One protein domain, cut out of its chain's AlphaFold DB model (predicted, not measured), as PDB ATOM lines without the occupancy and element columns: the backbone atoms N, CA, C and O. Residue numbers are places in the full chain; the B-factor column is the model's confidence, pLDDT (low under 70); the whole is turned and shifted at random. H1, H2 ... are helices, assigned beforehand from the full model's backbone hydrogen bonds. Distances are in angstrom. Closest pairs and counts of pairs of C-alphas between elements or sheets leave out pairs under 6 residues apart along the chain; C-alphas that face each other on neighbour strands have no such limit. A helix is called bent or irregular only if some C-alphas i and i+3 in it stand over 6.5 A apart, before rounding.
ATOM      1  N   VAL A 202     294.729 226.328 391.935       76.69
ATOM      2  CA  VAL A 202     294.424 225.776 390.596       76.69
ATOM      3  C   VAL A 202     293.267 224.771 390.621       76.69
ATOM      4  O   VAL A 202     292.483 224.703 389.681       76.69
ATOM      5  N   THR A 203     293.120 223.997 391.699       74.50
ATOM      6  CA  THR A 203     292.109 222.933 391.770       74.50
ATOM      7  C   THR A 203     290.759 223.386 392.317       74.50
ATOM      8  O   THR A 203     289.777 222.672 392.131       74.50
ATOM      9  N   ARG A 204     290.683 224.547 392.972       74.06
ATOM     10  CA  ARG A 204     289.453 225.030 393.627       74.06
ATOM     11  C   ARG A 204     288.912 226.339 393.054       74.06
ATOM     12  O   ARG A 204     287.713 226.591 393.169       74.06
ATOM     13  N   HIS A 205     289.758 227.132 392.389       78.38
ATOM     14  CA  HIS A 205     289.362 228.462 391.931       78.38
ATOM     15  C   HIS A 205     288.270 228.421 390.855       78.38
ATOM     16  O   HIS A 205     287.599 229.427 390.661       78.38
ATOM     17  N   SER A 206     288.073 227.303 390.142       74.00
ATOM     18  CA  SER A 206     287.016 227.175 389.126       74.00
ATOM     19  C   SER A 206     285.624 227.337 389.738       74.00
ATOM     20  O   SER A 206     284.857 228.195 389.306       74.00
ATOM     21  N   ALA A 207     285.346 226.578 390.801       73.25
ATOM     22  CA  ALA A 207     284.094 226.641 391.543       73.25
ATOM     23  C   ALA A 207     283.948 227.973 392.300       73.25
ATOM     24  O   ALA A 207     282.867 228.560 392.294       73.25
ATOM     25  N   GLU A 208     285.035 228.481 392.899       71.12
ATOM     26  CA  GLU A 208     285.052 229.789 393.580       71.12
ATOM     27  C   GLU A 208     284.726 230.937 392.602       71.12
ATOM     28  O   GLU A 208     283.877 231.775 392.900       71.12
ATOM     29  N   SER A 209     285.313 230.925 391.397       71.50
ATOM     30  CA  SER A 209     285.078 231.946 390.357       71.50
ATOM     31  C   SER A 209     283.638 231.956 389.837       71.50
ATOM     32  O   SER A 209     283.167 232.990 389.366       71.50
ATOM     33  N   TRP A 210     282.943 230.813 389.884       71.31
ATOM     34  CA  TRP A 210     281.538 230.702 389.483       71.31
ATOM     35  C   TRP A 210     280.580 231.138 390.596       71.31
ATOM     36  O   TRP A 210     279.590 231.818 390.335       71.31
ATOM     37  N   ALA A 211     280.869 230.746 391.839       68.31
ATOM     38  CA  ALA A 211     280.004 231.009 392.984       68.31
ATOM     39  C   ALA A 211     280.063 232.470 393.470       68.31
ATOM     40  O   ALA A 211     279.085 232.947 394.050       68.31
ATOM     41  N   ALA A 212     281.172 233.179 393.230       62.53
ATOM     42  CA  ALA A 212     281.345 234.573 393.625       62.53
ATOM     43  C   ALA A 212     282.085 235.388 392.541       62.53
ATOM     44  O   ALA A 212     283.249 235.108 392.241       62.53
ATOM     45  N   PRO A 213     281.469 236.437 391.958       54.88
ATOM     46  CA  PRO A 213     282.192 237.378 391.108       54.88
ATOM     47  C   PRO A 213     283.195 238.199 391.952       54.88
ATOM     48  O   PRO A 213     282.840 239.123 392.667       54.88
ATOM     49  N   MET A 214     284.455 237.775 391.837       57.09
ATOM     50  CA  MET A 214     285.677 238.009 392.628       57.09
ATOM     51  C   MET A 214     286.140 239.435 393.002       57.09
ATOM     52  O   MET A 214     286.077 240.339 392.165       57.09
ATOM     53  N   GLU A 215     286.827 239.498 394.157       62.78
ATOM     54  CA  GLU A 215     287.785 240.516 394.658       62.78
ATOM     55  C   GLU A 215     289.144 240.502 393.915       62.78
ATOM     56  O   GLU A 215     289.943 241.420 394.021       62.78
ATOM     57  N   CYS A 216     289.428 239.498 393.075       65.88
ATOM     58  CA  CYS A 216     290.713 239.403 392.360       65.88
ATOM     59  C   CYS A 216     290.964 240.559 391.380       65.88
ATOM     60  O   CYS A 216     292.108 240.812 391.006       65.88
ATOM     61  N   ALA A 217     289.896 241.236 390.938       65.56
ATOM     62  CA  ALA A 217     289.995 242.400 390.064       65.56
ATOM     63  C   ALA A 217     290.595 243.631 390.768       65.56
ATOM     64  O   ALA A 217     290.952 244.596 390.097       65.56
ATOM     65  N   GLU A 218     290.718 243.588 392.096       68.88
ATOM     66  CA  GLU A 218     291.368 244.635 392.885       68.88
ATOM     67  C   GLU A 218     292.885 244.652 392.655       68.88
ATOM     68  O   GLU A 218     293.480 245.725 392.616       68.88
ATOM     69  N   CYS A 219     293.490 243.485 392.389       66.00
ATOM     70  CA  CYS A 219     294.925 243.363 392.102       66.00
ATOM     71  C   CYS A 219     295.241 242.948 390.650       66.00
ATOM     72  O   CYS A 219     296.373 243.115 390.195       66.00
ATOM     73  N   HIS A 220     294.276 242.414 389.889       72.69
ATOM     74  CA  HIS A 220     294.499 241.892 388.533       72.69
ATOM     75  C   HIS A 220     293.508 242.433 387.493       72.69
ATOM     76  O   HIS A 220     292.310 242.533 387.734       72.69
ATOM     77  N   SER A 221     293.971 242.658 386.255       75.31
ATOM     78  CA  SER A 221     293.061 242.804 385.105       75.31
ATOM     79  C   SER A 221     292.432 241.451 384.788       75.31
ATOM     80  O   SER A 221     293.118 240.542 384.316       75.31
ATOM     81  N   ARG A 222     291.125 241.321 385.031       71.94
ATOM     82  CA  ARG A 222     290.388 240.059 384.888       71.94
ATOM     83  C   ARG A 222     290.543 239.441 383.493       71.94
ATOM     84  O   ARG A 222     290.814 238.248 383.401       71.94
ATOM     85  N   GLU A 223     290.424 240.217 382.415       75.00
ATOM     86  CA  GLU A 223     290.448 239.650 381.059       75.00
ATOM     87  C   GLU A 223     291.846 239.191 380.619       75.00
ATOM     88  O   GLU A 223     291.986 238.136 379.994       75.00
ATOM     89  N   VAL A 224     292.891 239.971 380.918       76.56
ATOM     90  CA  VAL A 224     294.266 239.660 380.488       76.56
ATOM     91  C   VAL A 224     294.859 238.560 381.362       76.56
ATOM     92  O   VAL A 224     295.356 237.559 380.847       76.56
ATOM     93  N   PHE A 225     294.723 238.691 382.681       78.00
ATOM     94  CA  PHE A 225     295.297 237.748 383.635       78.00
ATOM     95  C   PHE A 225     294.705 236.342 383.497       78.00
ATOM     96  O   PHE A 225     295.455 235.368 383.387       78.00
ATOM     97  N   CYS A 226     293.371 236.216 383.474       77.81
ATOM     98  CA  CYS A 226     292.727 234.905 383.394       77.81
ATOM     99  C   CYS A 226     293.096 234.190 382.091       77.81
ATOM    100  O   CYS A 226     293.389 232.996 382.110       77.81
ATOM    101  N   ARG A 227     293.136 234.916 380.966       79.88
ATOM    102  CA  ARG A 227     293.495 234.341 379.665       79.88
ATOM    103  C   ARG A 227     294.948 233.885 379.624       79.88
ATOM    104  O   ARG A 227     295.201 232.761 379.196       79.88
ATOM    105  N   ASP A 228     295.877 234.717 380.080       80.75
ATOM    106  CA  ASP A 228     297.306 234.408 380.027       80.75
ATOM    107  C   ASP A 228     297.650 233.246 380.962       80.75
ATOM    108  O   ASP A 228     298.320 232.298 380.553       80.75
ATOM    109  N   CYS A 229     297.120 233.254 382.190       79.50
ATOM    110  CA  CYS A 229     297.300 232.149 383.126       79.50
ATOM    111  C   CYS A 229     296.690 230.853 382.577       79.50
ATOM    112  O   CYS A 229     297.388 229.846 382.489       79.50
ATOM    113  N   HIS A 230     295.432 230.866 382.121       80.81
ATOM    114  CA  HIS A 230     294.802 229.666 381.562       80.81
ATOM    115  C   HIS A 230     295.528 229.154 380.311       80.81
ATOM    116  O   HIS A 230     295.634 227.942 380.122       80.81
ATOM    117  N   SER A 231     296.058 230.053 379.476       81.06
ATOM    118  CA  SER A 231     296.881 229.690 378.319       81.06
ATOM    119  C   SER A 231     298.183 229.019 378.759       81.06
ATOM    120  O   SER A 231     298.507 227.937 378.276       81.06
ATOM    121  N   ASN A 232     298.889 229.606 379.727       80.25
ATOM    122  CA  ASN A 232     300.142 229.068 380.265       80.25
ATOM    123  C   ASN A 232     299.946 227.737 381.006       80.25
ATOM    124  O   ASN A 232     300.826 226.880 380.972       80.25
ATOM    125  N   GLN A 233     298.791 227.545 381.648       79.19
ATOM    126  CA  GLN A 233     298.415 226.296 382.318       79.19
ATOM    127  C   GLN A 233     297.810 225.255 381.358       79.19
ATOM    128  O   GLN A 233     297.462 224.158 381.786       79.19
ATOM    129  N   GLY A 234     297.658 225.573 380.065       75.50
ATOM    130  CA  GLY A 234     297.095 224.654 379.069       75.50
ATOM    131  C   GLY A 234     295.613 224.317 379.281       75.50
ATOM    132  O   GLY A 234     295.128 223.324 378.742       75.50
ATOM    133  N   VAL A 235     294.898 225.125 380.067       75.88
ATOM    134  CA  VAL A 235     293.455 224.987 380.345       75.88
ATOM    135  C   VAL A 235     292.611 225.998 379.566       75.88
ATOM    136  O   VAL A 235     291.384 226.006 379.673       75.88
ATOM    137  N   ALA A 236     293.249 226.859 378.770       73.75
ATOM    138  CA  ALA A 236     292.555 227.700 377.808       73.75
ATOM    139  C   ALA A 236     291.802 226.838 376.785       73.75
ATOM    140  O   ALA A 236     292.271 225.784 376.356       73.75
ATOM    141  N   GLN A 237     290.628 227.315 376.375       67.12
ATOM    142  CA  GLN A 237     289.820 226.652 375.358       67.12
ATOM    143  C   GLN A 237     290.526 226.722 373.993       67.12
ATOM    144  O   GLN A 237     290.426 227.721 373.278       67.12
ATOM    145  N   ASP A 238     291.214 225.644 373.625       62.62
ATOM    146  CA  ASP A 238     291.931 225.444 372.357       62.62
ATOM    147  C   ASP A 238     291.130 224.588 371.353       62.62
ATOM    148  O   ASP A 238     291.686 223.952 370.461       62.62
ATOM    149  N   GLY A 239     289.800 224.574 371.491       57.06
ATOM    150  CA  GLY A 239     288.900 223.762 370.666       57.06
ATOM    151  C   GLY A 239     288.460 222.445 371.315       57.06
ATOM    152  O   GLY A 239     287.804 221.635 370.660       57.06
ATOM    153  N   ARG A 240     288.764 222.220 372.602       56.25
ATOM    154  CA  ARG A 240     288.234 221.086 373.380       56.25
ATOM    155  C   ARG A 240     286.748 221.272 373.706       56.25
ATOM    156  O   ARG A 240     286.361 222.041 374.573       56.25
ATOM    157  N   GLN A 241     285.899 220.489 373.052       55.84
ATOM    158  CA  GLN A 241     284.434 220.608 373.122       55.84
ATOM    159  C   GLN A 241     283.770 219.833 374.276       55.84
ATOM    160  O   GLN A 241     282.567 219.587 374.229       55.84
ATOM    161  N   ASN A 242     284.532 219.420 375.296       54.78
ATOM    162  CA  ASN A 242     284.049 218.486 376.322       54.78
ATOM    163  C   ASN A 242     284.220 218.978 377.771       54.78
ATOM    164  O   ASN A 242     284.110 218.189 378.707       54.78
ATOM    165  N   GLY A 243     284.520 220.266 377.963       63.53
ATOM    166  CA  GLY A 243     284.553 220.879 379.291       63.53
ATOM    167  C   GLY A 243     283.143 221.198 379.788       63.53
ATOM    168  O   GLY A 243     282.279 221.564 378.992       63.53
ATOM    169  N   GLY A 244     282.911 221.061 381.094       67.75
ATOM    170  CA  GLY A 244     281.764 221.700 381.741       67.75
ATOM    171  C   GLY A 244     281.876 223.222 381.736       67.75
ATOM    172  O   GLY A 244     282.864 223.766 381.234       67.75
ATOM    173  N   TYR A 245     280.899 223.922 382.319       71.31
ATOM    174  CA  TYR A 245     281.140 225.326 382.660       71.31
ATOM    175  C   TYR A 245     282.254 225.414 383.715       71.31
ATOM    176  O   TYR A 245     282.791 224.409 384.194       71.31
ATOM    177  N   HIS A 246     282.548 226.632 384.170       74.75
ATOM    178  CA  HIS A 246     283.325 226.833 385.393       74.75
ATOM    179  C   HIS A 246     282.674 226.194 386.644       74.75
ATOM    180  O   HIS A 246     283.306 226.143 387.691       74.75
ATOM    181  N   ASP A 247     281.462 225.634 386.526       71.12
ATOM    182  CA  ASP A 247     280.773 224.838 387.548       71.12
ATOM    183  C   ASP A 247     281.240 223.367 387.644       71.12
ATOM    184  O   ASP A 247     280.842 222.652 388.564       71.12
ATOM    185  N   GLY A 248     282.073 222.897 386.707       67.31
ATOM    186  CA  GLY A 248     282.591 221.525 386.684       67.31
ATOM    187  C   GLY A 248     281.605 220.461 386.184       67.31
ATOM    188  O   GLY A 248     281.932 219.271 386.218       67.31
ATOM    189  N   VAL A 249     280.425 220.842 385.685       73.25
ATOM    190  CA  VAL A 249     279.417 219.900 385.178       73.25
ATOM    191  C   VAL A 249     279.595 219.698 383.675       73.25
ATOM    192  O   VAL A 249     279.347 220.595 382.875       73.25
ATOM    193  N   ALA A 250     279.988 218.493 383.255       74.56
ATOM    194  CA  ALA A 250     280.276 218.150 381.856       74.56
ATOM    195  C   ALA A 250     279.014 217.989 380.968       74.56
ATOM    196  O   ALA A 250     278.797 216.948 380.349       74.56
ATOM    197  N   ASN A 251     278.155 219.008 380.908       79.56
ATOM    198  CA  ASN A 251     276.913 219.026 380.121       79.56
ATOM    199  C   ASN A 251     276.793 220.257 379.200       79.56
ATOM    200  O   ASN A 251     275.701 220.550 378.705       79.56
ATOM    201  N   TRP A 252     277.910 220.949 378.948       80.62
ATOM    202  CA  TRP A 252     277.990 222.200 378.190       80.62
ATOM    203  C   TRP A 252     277.118 222.208 376.928       80.62
ATOM    204  O   TRP A 252     276.276 223.088 376.763       80.62
ATOM    205  N   LEU A 253     277.224 221.181 376.074       80.75
ATOM    206  CA  LEU A 253     276.467 221.087 374.815       80.75
ATOM    207  C   LEU A 253     274.941 221.188 374.988       80.75
ATOM    208  O   LEU A 253     274.264 221.658 374.081       80.75
ATOM    209  N   GLN A 254     274.401 220.780 376.136       82.00
ATOM    210  CA  GLN A 254     272.959 220.765 376.394       82.00
ATOM    211  C   GLN A 254     272.448 222.090 376.965       82.00
ATOM    212  O   GLN A 254     271.290 222.442 376.751       82.00
ATOM    213  N   GLN A 255     273.287 222.826 377.695       83.44
ATOM    214  CA  GLN A 255     272.832 223.962 378.500       83.44
ATOM    215  C   GLN A 255     273.341 225.315 377.982       83.44
ATOM    216  O   GLN A 255     272.649 226.323 378.149       83.44
ATOM    217  N   HIS A 256     274.491 225.353 377.296       87.25
ATOM    218  CA  HIS A 256     275.159 226.620 376.972       87.25
ATOM    219  C   HIS A 256     274.345 227.509 376.038       87.25
ATOM    220  O   HIS A 256     274.396 228.726 376.156       87.25
ATOM    221  N   GLY A 257     273.541 226.927 375.142       86.19
ATOM    222  CA  GLY A 257     272.701 227.701 374.233       86.19
ATOM    223  C   GLY A 257     271.643 228.538 374.960       86.19
ATOM    224  O   GLY A 257     271.328 229.640 374.519       86.19
ATOM    225  N   ALA A 258     271.096 228.044 376.078       84.94
ATOM    226  CA  ALA A 258     270.149 228.810 376.886       84.94
ATOM    227  C   ALA A 258     270.854 229.946 377.642       84.94
ATOM    228  O   ALA A 258     270.379 231.078 377.597       84.94
ATOM    229  N   ALA A 259     272.009 229.662 378.252       82.94
ATOM    230  CA  ALA A 259     272.821 230.655 378.955       82.94
ATOM    231  C   ALA A 259     273.353 231.752 378.011       82.94
ATOM    232  O   ALA A 259     273.215 232.939 378.292       82.94
ATOM    233  N   ALA A 260     273.865 231.374 376.835       86.62
ATOM    234  CA  ALA A 260     274.380 232.307 375.832       86.62
ATOM    235  C   ALA A 260     273.301 233.273 375.316       86.62
ATOM    236  O   ALA A 260     273.603 234.420 375.013       86.62
ATOM    237  N   ARG A 261     272.033 232.845 375.247       85.62
ATOM    238  CA  ARG A 261     270.914 233.738 374.892       85.62
ATOM    239  C   ARG A 261     270.524 234.707 376.008       85.62
ATOM    240  O   ARG A 261     269.873 235.704 375.720       85.62
ATOM    241  N   GLN A 262     270.867 234.400 377.255       85.69
ATOM    242  CA  GLN A 262     270.537 235.227 378.417       85.69
ATOM    243  C   GLN A 262     271.620 236.265 378.730       85.69
ATOM    244  O   GLN A 262     271.295 237.311 379.280       85.69
ATOM    245  N   GLY A 263     272.881 235.998 378.375       83.00
ATOM    246  CA  GLY A 263     273.983 236.927 378.632       83.00
ATOM    247  C   GLY A 263     275.295 236.492 377.988       83.00
ATOM    248  O   GLY A 263     276.214 236.055 378.685       83.00
ATOM    249  N   MET A 264     275.390 236.599 376.660       84.62
ATOM    250  CA  MET A 264     276.597 236.256 375.892       84.62
ATOM    251  C   MET A 264     277.803 237.116 376.285       84.62
ATOM    252  O   MET A 264     278.941 236.650 376.237       84.62
ATOM    253  N   GLU A 265     277.548 238.343 376.722       85.19
ATOM    254  CA  GLU A 265     278.533 239.353 377.105       85.19
ATOM    255  C   GLU A 265     279.438 238.844 378.232       85.19
ATOM    256  O   GLU A 265     280.652 239.059 378.218       85.19
ATOM    257  N   SER A 266     278.854 238.085 379.168       80.06
ATOM    258  CA  SER A 266     279.585 237.439 380.261       80.06
ATOM    259  C   SER A 266     280.638 236.453 379.746       80.06
ATOM    260  O   SER A 266     281.736 236.374 380.287       80.06
ATOM    261  N   CYS A 267     280.339 235.757 378.646       82.12
ATOM    262  CA  CYS A 267     281.210 234.758 378.041       82.12
ATOM    263  C   CYS A 267     282.279 235.424 377.163       82.12
ATOM    264  O   CYS A 267     283.448 235.046 377.223       82.12
ATOM    265  N   THR A 268     281.898 236.434 376.372       85.00
ATOM    266  CA  THR A 268     282.800 237.143 375.443       85.00
ATOM    267  C   THR A 268     283.832 238.028 376.140       85.00
ATOM    268  O   THR A 268     284.760 238.504 375.494       85.00
ATOM    269  N   SER A 269     283.699 238.235 377.454       80.94
ATOM    270  CA  SER A 269     284.727 238.889 378.276       80.94
ATOM    271  C   SER A 269     286.042 238.091 378.319       80.94
ATOM    272  O   SER A 269     287.122 238.676 378.375       80.94
ATOM    273  N   CYS A 270     285.961 236.760 378.210       79.06
ATOM    274  CA  CYS A 270     287.110 235.850 378.255       79.06
ATOM    275  C   CYS A 270     287.249 234.990 376.985       79.06
ATOM    276  O   CYS A 270     288.365 234.645 376.588       79.06
ATOM    277  N   HIS A 271     286.133 234.637 376.341       82.62
ATOM    278  CA  HIS A 271     286.097 233.790 375.149       82.62
ATOM    279  C   HIS A 271     286.073 234.604 373.855       82.62
ATOM    280  O   HIS A 271     285.351 235.589 373.723       82.62
ATOM    281  N   GLN A 272     286.850 234.162 372.870       84.12
ATOM    282  CA  GLN A 272     286.976 234.827 371.577       84.12
ATOM    283  C   GLN A 272     285.930 234.323 370.582       84.12
ATOM    284  O   GLN A 272     285.562 233.149 370.577       84.12
ATOM    285  N   GLN A 273     285.539 235.195 369.649       85.44
ATOM    286  CA  GLN A 273     284.584 234.885 368.581       85.44
ATOM    287  C   GLN A 273     284.948 233.611 367.798       85.44
ATOM    288  O   GLN A 273     284.074 232.832 367.422       85.44
ATOM    289  N   THR A 274     286.240 233.358 367.586       84.31
ATOM    290  CA  THR A 274     286.749 232.162 366.897       84.31
ATOM    291  C   THR A 274     286.321 230.855 367.569       84.31
ATOM    292  O   THR A 274     286.066 229.871 366.876       84.31
ATOM    293  N   GLN A 275     286.161 230.850 368.894       84.88
ATOM    294  CA  GLN A 275     285.717 229.687 369.664       84.88
ATOM    295  C   GLN A 275     284.230 229.406 369.432       84.88
ATOM    296  O   GLN A 275     283.836 228.253 369.271       84.88
ATOM    297  N   CYS A 276     283.404 230.451 369.324       86.06
ATOM    298  CA  CYS A 276     281.994 230.316 368.958       86.06
ATOM    299  C   CYS A 276     281.854 229.773 367.531       86.06
ATOM    300  O   CYS A 276     281.062 228.861 367.287       86.06
ATOM    301  N   LEU A 277     282.668 230.284 366.598       87.06
ATOM    302  CA  LEU A 277     282.642 229.892 365.186       87.06
ATOM    303  C   LEU A 277     283.087 228.438 364.939       87.06
ATOM    304  O   LEU A 277     282.815 227.906 363.861       87.06
ATOM    305  N   ALA A 278     283.722 227.776 365.914       85.75
ATOM    306  CA  ALA A 278     284.034 226.347 365.840       85.75
ATOM    307  C   ALA A 278     282.766 225.474 365.757       85.75
ATOM    308  O   ALA A 278     282.788 224.398 365.156       85.75
ATOM    309  N   CYS A 279     281.647 225.952 366.309       87.75
ATOM    310  CA  CYS A 279     280.353 225.268 366.254       87.75
ATOM    311  C   CYS A 279     279.292 226.084 365.502       87.75
ATOM    312  O   CYS A 279     278.530 225.524 364.714       87.75
ATOM    313  N   HIS A 280     279.260 227.399 365.722       89.50
ATOM    314  CA  HIS A 280     278.228 228.316 365.248       89.50
ATOM    315  C   HIS A 280     278.726 229.199 364.104       89.50
ATOM    316  O   HIS A 280     279.184 230.317 364.311       89.50
ATOM    317  N   SER A 281     278.613 228.710 362.873       88.88
ATOM    318  CA  SER A 281     278.858 229.489 361.655       88.88
ATOM    319  C   SER A 281     278.036 228.920 360.504       88.88
ATOM    320  O   SER A 281     277.790 227.721 360.448       88.88
ATOM    321  N   ALA A 282     277.645 229.744 359.534       87.75
ATOM    322  CA  ALA A 282     276.985 229.240 358.332       87.75
ATOM    323  C   ALA A 282     277.957 228.539 357.361       87.75
ATOM    324  O   ALA A 282     277.519 227.845 356.441       87.75
ATOM    325  N   LYS A 283     279.273 228.734 357.523       84.62
ATOM    326  CA  LYS A 283     280.299 228.272 356.571       84.62
ATOM    327  C   LYS A 283     281.242 227.229 357.167       84.62
ATOM    328  O   LYS A 283     281.505 226.215 356.511       84.62
ATOM    329  N   GLN A 284     281.698 227.445 358.401       83.50
ATOM    330  CA  GLN A 284     282.714 226.625 359.069       83.50
ATOM    331  C   GLN A 284     282.192 225.942 360.341       83.50
ATOM    332  O   GLN A 284     281.047 226.147 360.747       83.50
ATOM    333  N   GLY A 285     283.025 225.097 360.948       84.81
ATOM    334  CA  GLY A 285     282.670 224.397 362.178       84.81
ATOM    335  C   GLY A 285     281.531 223.390 362.001       84.81
ATOM    336  O   GLY A 285     281.331 222.829 360.924       84.81
ATOM    337  N   TRP A 286     280.768 223.165 363.069       87.62
ATOM    338  CA  TRP A 286     279.638 222.221 363.089       87.62
ATOM    339  C   TRP A 286     278.344 222.750 362.472       87.62
ATOM    340  O   TRP A 286     277.359 222.019 362.387       87.62
ATOM    341  N   ARG A 287     278.339 224.007 362.025       89.00
ATOM    342  CA  ARG A 287     277.195 224.649 361.367       89.00
ATOM    343  C   ARG A 287     275.904 224.634 362.183       89.00
ATOM    344  O   ARG A 287     274.805 224.585 361.634       89.00
ATOM    345  N   VAL A 288     276.036 224.702 363.504       88.94
ATOM    346  CA  VAL A 288     274.903 224.805 364.421       88.94
ATOM    347  C   VAL A 288     274.348 226.222 364.337       88.94
ATOM    348  O   VAL A 288     275.060 227.184 364.619       88.94
ATOM    349  N   ASN A 289     273.073 226.361 363.978       88.88
ATOM    350  CA  ASN A 289     272.424 227.666 363.917       88.88
ATOM    351  C   ASN A 289     272.282 228.260 365.338       88.88
ATOM    352  O   ASN A 289     271.599 227.653 366.165       88.88
ATOM    353  N   PRO A 290     272.919 229.408 365.653       86.94
ATOM    354  CA  PRO A 290     272.786 230.046 366.964       86.94
ATOM    355  C   PRO A 290     271.467 230.821 367.118       86.94
ATOM    356  O   PRO A 290     271.107 231.212 368.230       86.94
ATOM    357  N   HIS A 291     270.748 231.064 366.019       88.69
ATOM    358  CA  HIS A 291     269.503 231.814 366.014       88.69
ATOM    359  C   HIS A 291     268.330 230.961 366.507       88.69
ATOM    360  O   HIS A 291     268.207 229.781 366.178       88.69
ATOM    361  N   GLY A 292     267.458 231.578 367.309       81.62
ATOM    362  CA  GLY A 292     266.206 230.960 367.735       81.62
ATOM    363  C   GLY A 292     265.209 230.810 366.577       81.62
ATOM    364  O   GLY A 292     265.386 231.438 365.532       81.62
ATOM    365  N   PRO A 293     264.145 230.011 366.761       81.69
ATOM    366  CA  PRO A 293     263.134 229.768 365.729       81.69
ATOM    367  C   PRO A 293     262.428 231.045 365.244       81.69
ATOM    368  O   PRO A 293     262.052 231.114 364.081       81.69
ATOM    369  N   ASP A 294     262.323 232.066 366.099       85.75
ATOM    370  CA  ASP A 294     261.652 233.338 365.794       85.75
ATOM    371  C   ASP A 294     262.628 234.461 365.388       85.75
ATOM    372  O   ASP A 294     262.307 235.647 365.484       85.75
ATOM    373  N   PHE A 295     263.862 234.121 365.002       88.19
ATOM    374  CA  PHE A 295     264.848 235.120 364.599       88.19
ATOM    375  C   PHE A 295     264.500 235.732 363.237       88.19
ATOM    376  O   PHE A 295     264.453 235.033 362.228       88.19
ATOM    377  N   ASP A 296     264.321 237.052 363.217       90.81
ATOM    378  CA  ASP A 296     264.072 237.839 362.011       90.81
ATOM    379  C   ASP A 296     265.386 238.487 361.522       90.81
ATOM    380  O   ASP A 296     265.870 239.445 362.144       90.81
ATOM    381  N   PRO A 297     265.994 237.970 360.437       86.25
ATOM    382  CA  PRO A 297     267.258 238.484 359.926       86.25
ATOM    383  C   PRO A 297     267.126 239.875 359.299       86.25
ATOM    384  O   PRO A 297     268.092 240.633 359.355       86.25
ATOM    385  N   GLU A 298     265.969 240.232 358.735       86.50
ATOM    386  CA  GLU A 298     265.759 241.536 358.095       86.50
ATOM    387  C   GLU A 298     265.719 242.627 359.164       86.50
ATOM    388  O   GLU A 298     266.492 243.585 359.122       86.50
ATOM    389  N   ARG A 299     264.931 242.401 360.218       87.00
ATOM    390  CA  ARG A 299     264.855 243.313 361.366       87.00
ATOM    391  C   ARG A 299     266.176 243.430 362.134       87.00
ATOM    392  O   ARG A 299     266.457 244.470 362.732       87.00
ATOM    393  N   ALA A 300     266.966 242.359 362.195       84.00
ATOM    394  CA  ALA A 300     268.268 242.377 362.860       84.00
ATOM    395  C   ALA A 300     269.350 243.075 362.013       84.00
ATOM    396  O   ALA A 300     270.203 243.769 362.572       84.00
ATOM    397  N   ALA A 301     269.298 242.928 360.685       83.44
ATOM    398  CA  ALA A 301     270.240 243.547 359.754       83.44
ATOM    399  C   ALA A 301     270.204 245.081 359.813       83.44
ATOM    400  O   ALA A 301     271.261 245.705 359.704       83.44
ATOM    401  N   ASP A 302     269.041 245.677 360.101       83.38
ATOM    402  CA  ASP A 302     268.886 247.125 360.316       83.38
ATOM    403  C   ASP A 302     269.778 247.676 361.446       83.38
ATOM    404  O   ASP A 302     270.076 248.869 361.484       83.38
ATOM    405  N   ARG A 303     270.215 246.819 362.381       81.81
ATOM    406  CA  ARG A 303     271.077 247.209 363.509       81.81
ATOM    407  C   ARG A 303     272.564 247.035 363.213       81.81
ATOM    408  O   ARG A 303     273.363 247.838 363.682       81.81
ATOM    409  N   SER A 304     272.946 245.973 362.500       81.81
ATOM    410  CA  SER A 304     274.340 245.718 362.113       81.81
ATOM    411  C   SER A 304     274.442 244.601 361.072       81.81
ATOM    412  O   SER A 304     274.368 243.417 361.401       81.81
ATOM    413  N   THR A 305     274.705 244.964 359.818       84.94
ATOM    414  CA  THR A 305     275.010 244.008 358.736       84.94
ATOM    415  C   THR A 305     276.419 243.423 358.847       84.94
ATOM    416  O   THR A 305     276.659 242.281 358.451       84.94
ATOM    417  N   GLN A 306     277.360 244.171 359.431       86.06
ATOM    418  CA  GLN A 306     278.746 243.735 359.601       86.06
ATOM    419  C   GLN A 306     278.863 242.568 360.592       86.06
ATOM    420  O   GLN A 306     279.650 241.649 360.372       86.06
ATOM    421  N   SER A 307     278.041 242.549 361.645       85.12
ATOM    422  CA  SER A 307     278.008 241.437 362.605       85.12
ATOM    423  C   SER A 307     277.541 240.129 361.957       85.12
ATOM    424  O   SER A 307     278.030 239.058 362.308       85.12
ATOM    425  N   CYS A 308     276.646 240.204 360.965       87.00
ATOM    426  CA  CYS A 308     276.193 239.036 360.206       87.00
ATOM    427  C   CYS A 308     277.331 238.419 359.376       87.00
ATOM    428  O   CYS A 308     277.438 237.195 359.280       87.00
ATOM    429  N   ALA A 309     278.206 239.253 358.803       87.38
ATOM    430  CA  ALA A 309     279.310 238.807 357.951       87.38
ATOM    431  C   ALA A 309     280.276 237.860 358.690       87.38
ATOM    432  O   ALA A 309     280.664 236.826 358.143       87.38
ATOM    433  N   ILE A 310     280.546 238.131 359.973       85.88
ATOM    434  CA  ILE A 310     281.431 237.327 360.838       85.88
ATOM    435  C   ILE A 310     281.057 235.835 360.810       85.88
ATOM    436  O   ILE A 310     281.931 234.968 360.769       85.88
ATOM    437  N   CYS A 311     279.759 235.521 360.791       86.81
ATOM    438  CA  CYS A 311     279.271 234.144 360.829       86.81
ATOM    439  C   CYS A 311     278.882 233.591 359.446       86.81
ATOM    440  O   CYS A 311     278.876 232.367 359.273       86.81
ATOM    441  N   HIS A 312     278.554 234.457 358.475       88.31
ATOM    442  CA  HIS A 312     277.929 234.066 357.202       88.31
ATOM    443  C   HIS A 312     278.812 234.173 355.957       88.31
ATOM    444  O   HIS A 312     278.585 233.417 355.006       88.31
ATOM    445  N   THR A 313     279.801 235.066 355.929       79.06
ATOM    446  CA  THR A 313     280.647 235.269 354.740       79.06
ATOM    447  C   THR A 313     282.027 234.637 354.876       79.06
ATOM    448  O   THR A 313     282.639 234.341 353.855       79.06
ATOM    449  N   GLY A 314     282.466 234.338 356.107       62.31
ATOM    450  CA  GLY A 314     283.864 233.999 356.386       62.31
ATOM    451  C   GLY A 314     284.749 235.250 356.318       62.31
ATOM    452  O   GLY A 314     284.346 236.249 355.719       62.31
TER     453      GLY A 314
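Overview. This is residues 202 to 314 of the 315 residues of the protein "Cytochrome c3 family protein" of Gemmatimonadetes bacterium (UniProt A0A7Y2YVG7). Short helices are strung in three groups along an elongated, loosely wound chain, with H1, H2 and H3 at one end, H4 and H5 in the middle and H6 and H7 at the other end. No helix touches another, and two long stretches without a named element, residues 233 to 251 and 278 to 296, join the groups. The longest helix, H4, has a sharp kink near residue 262. The printed part has 113 residues with seven named helices, H1 to H7 in chain order, and no named strand; the class is all helix. The whole is only just loose, close to compact, with a radius of gyration of the C-alphas of 16.0 A and spans of 45 by 28 by 24 A.

Arrangement. H1, residues 202 to 211, and H2, residues 215 to 218, are apart, though a tight link joins them. H3, residues 222 to 232, is close to H2 but not clearly touching it; their closest C-alphas, those of Cys 216 and Arg 222, are 7.5 A apart. H4, residues 252 to 268, is apart from H3. H4 and H5, residues 273 to 277, meet only through their link. H6, residues 297 to 301, is apart from H5. H7, residues 305 to 312, is close to H6 but not clearly touching it, with the closest C-alphas, those of Ala 301 and Cys 308, 7.5 A apart. H7 is also close to H5 but not clearly touching it; the closest C-alphas, those of Leu 277 and Cys 311, are 7.0 A apart. Every O i to N i+4 pair is within hydrogen-bond range in H5 and H6, against 4 of 6 in H1, 6 of 7 in H3, 8 of 13 in H4 and 2 of 4 in H7; H2 is too short for such a pair.

Along the chain. H1 begins at C-alpha 202, (294.424, 225.776, 390.596), and is 15.5 A long; it is irregular, with C-alphas 203 and 206 7.1 A apart. H2 has four residues, and H3 is 15.4 A long. H4 begins at C-alpha 252, (277.990, 222.200, 378.190), and is 15.9 A from first to last C-alpha; it has a kink of 106 degrees near residue 262 and is irregular, with C-alphas 262 and 265 9.1 A apart. H5 and H6 have five residues each. H7, 10.5 A long, ends at C-alpha 312, (277.929, 234.066, 357.202).

Size, cuts and confidence. The two C-alphas farthest apart, those of Thr 203 and Glu 298, are 46.6 A apart. The printed part has no cut. The links H3 to H4 and H5 to H6 are long, with 19 residues each. The mean pLDDT of the printed part is 78.6; residues 211 to 219, 237 to 244, 248 and 314 are under 70.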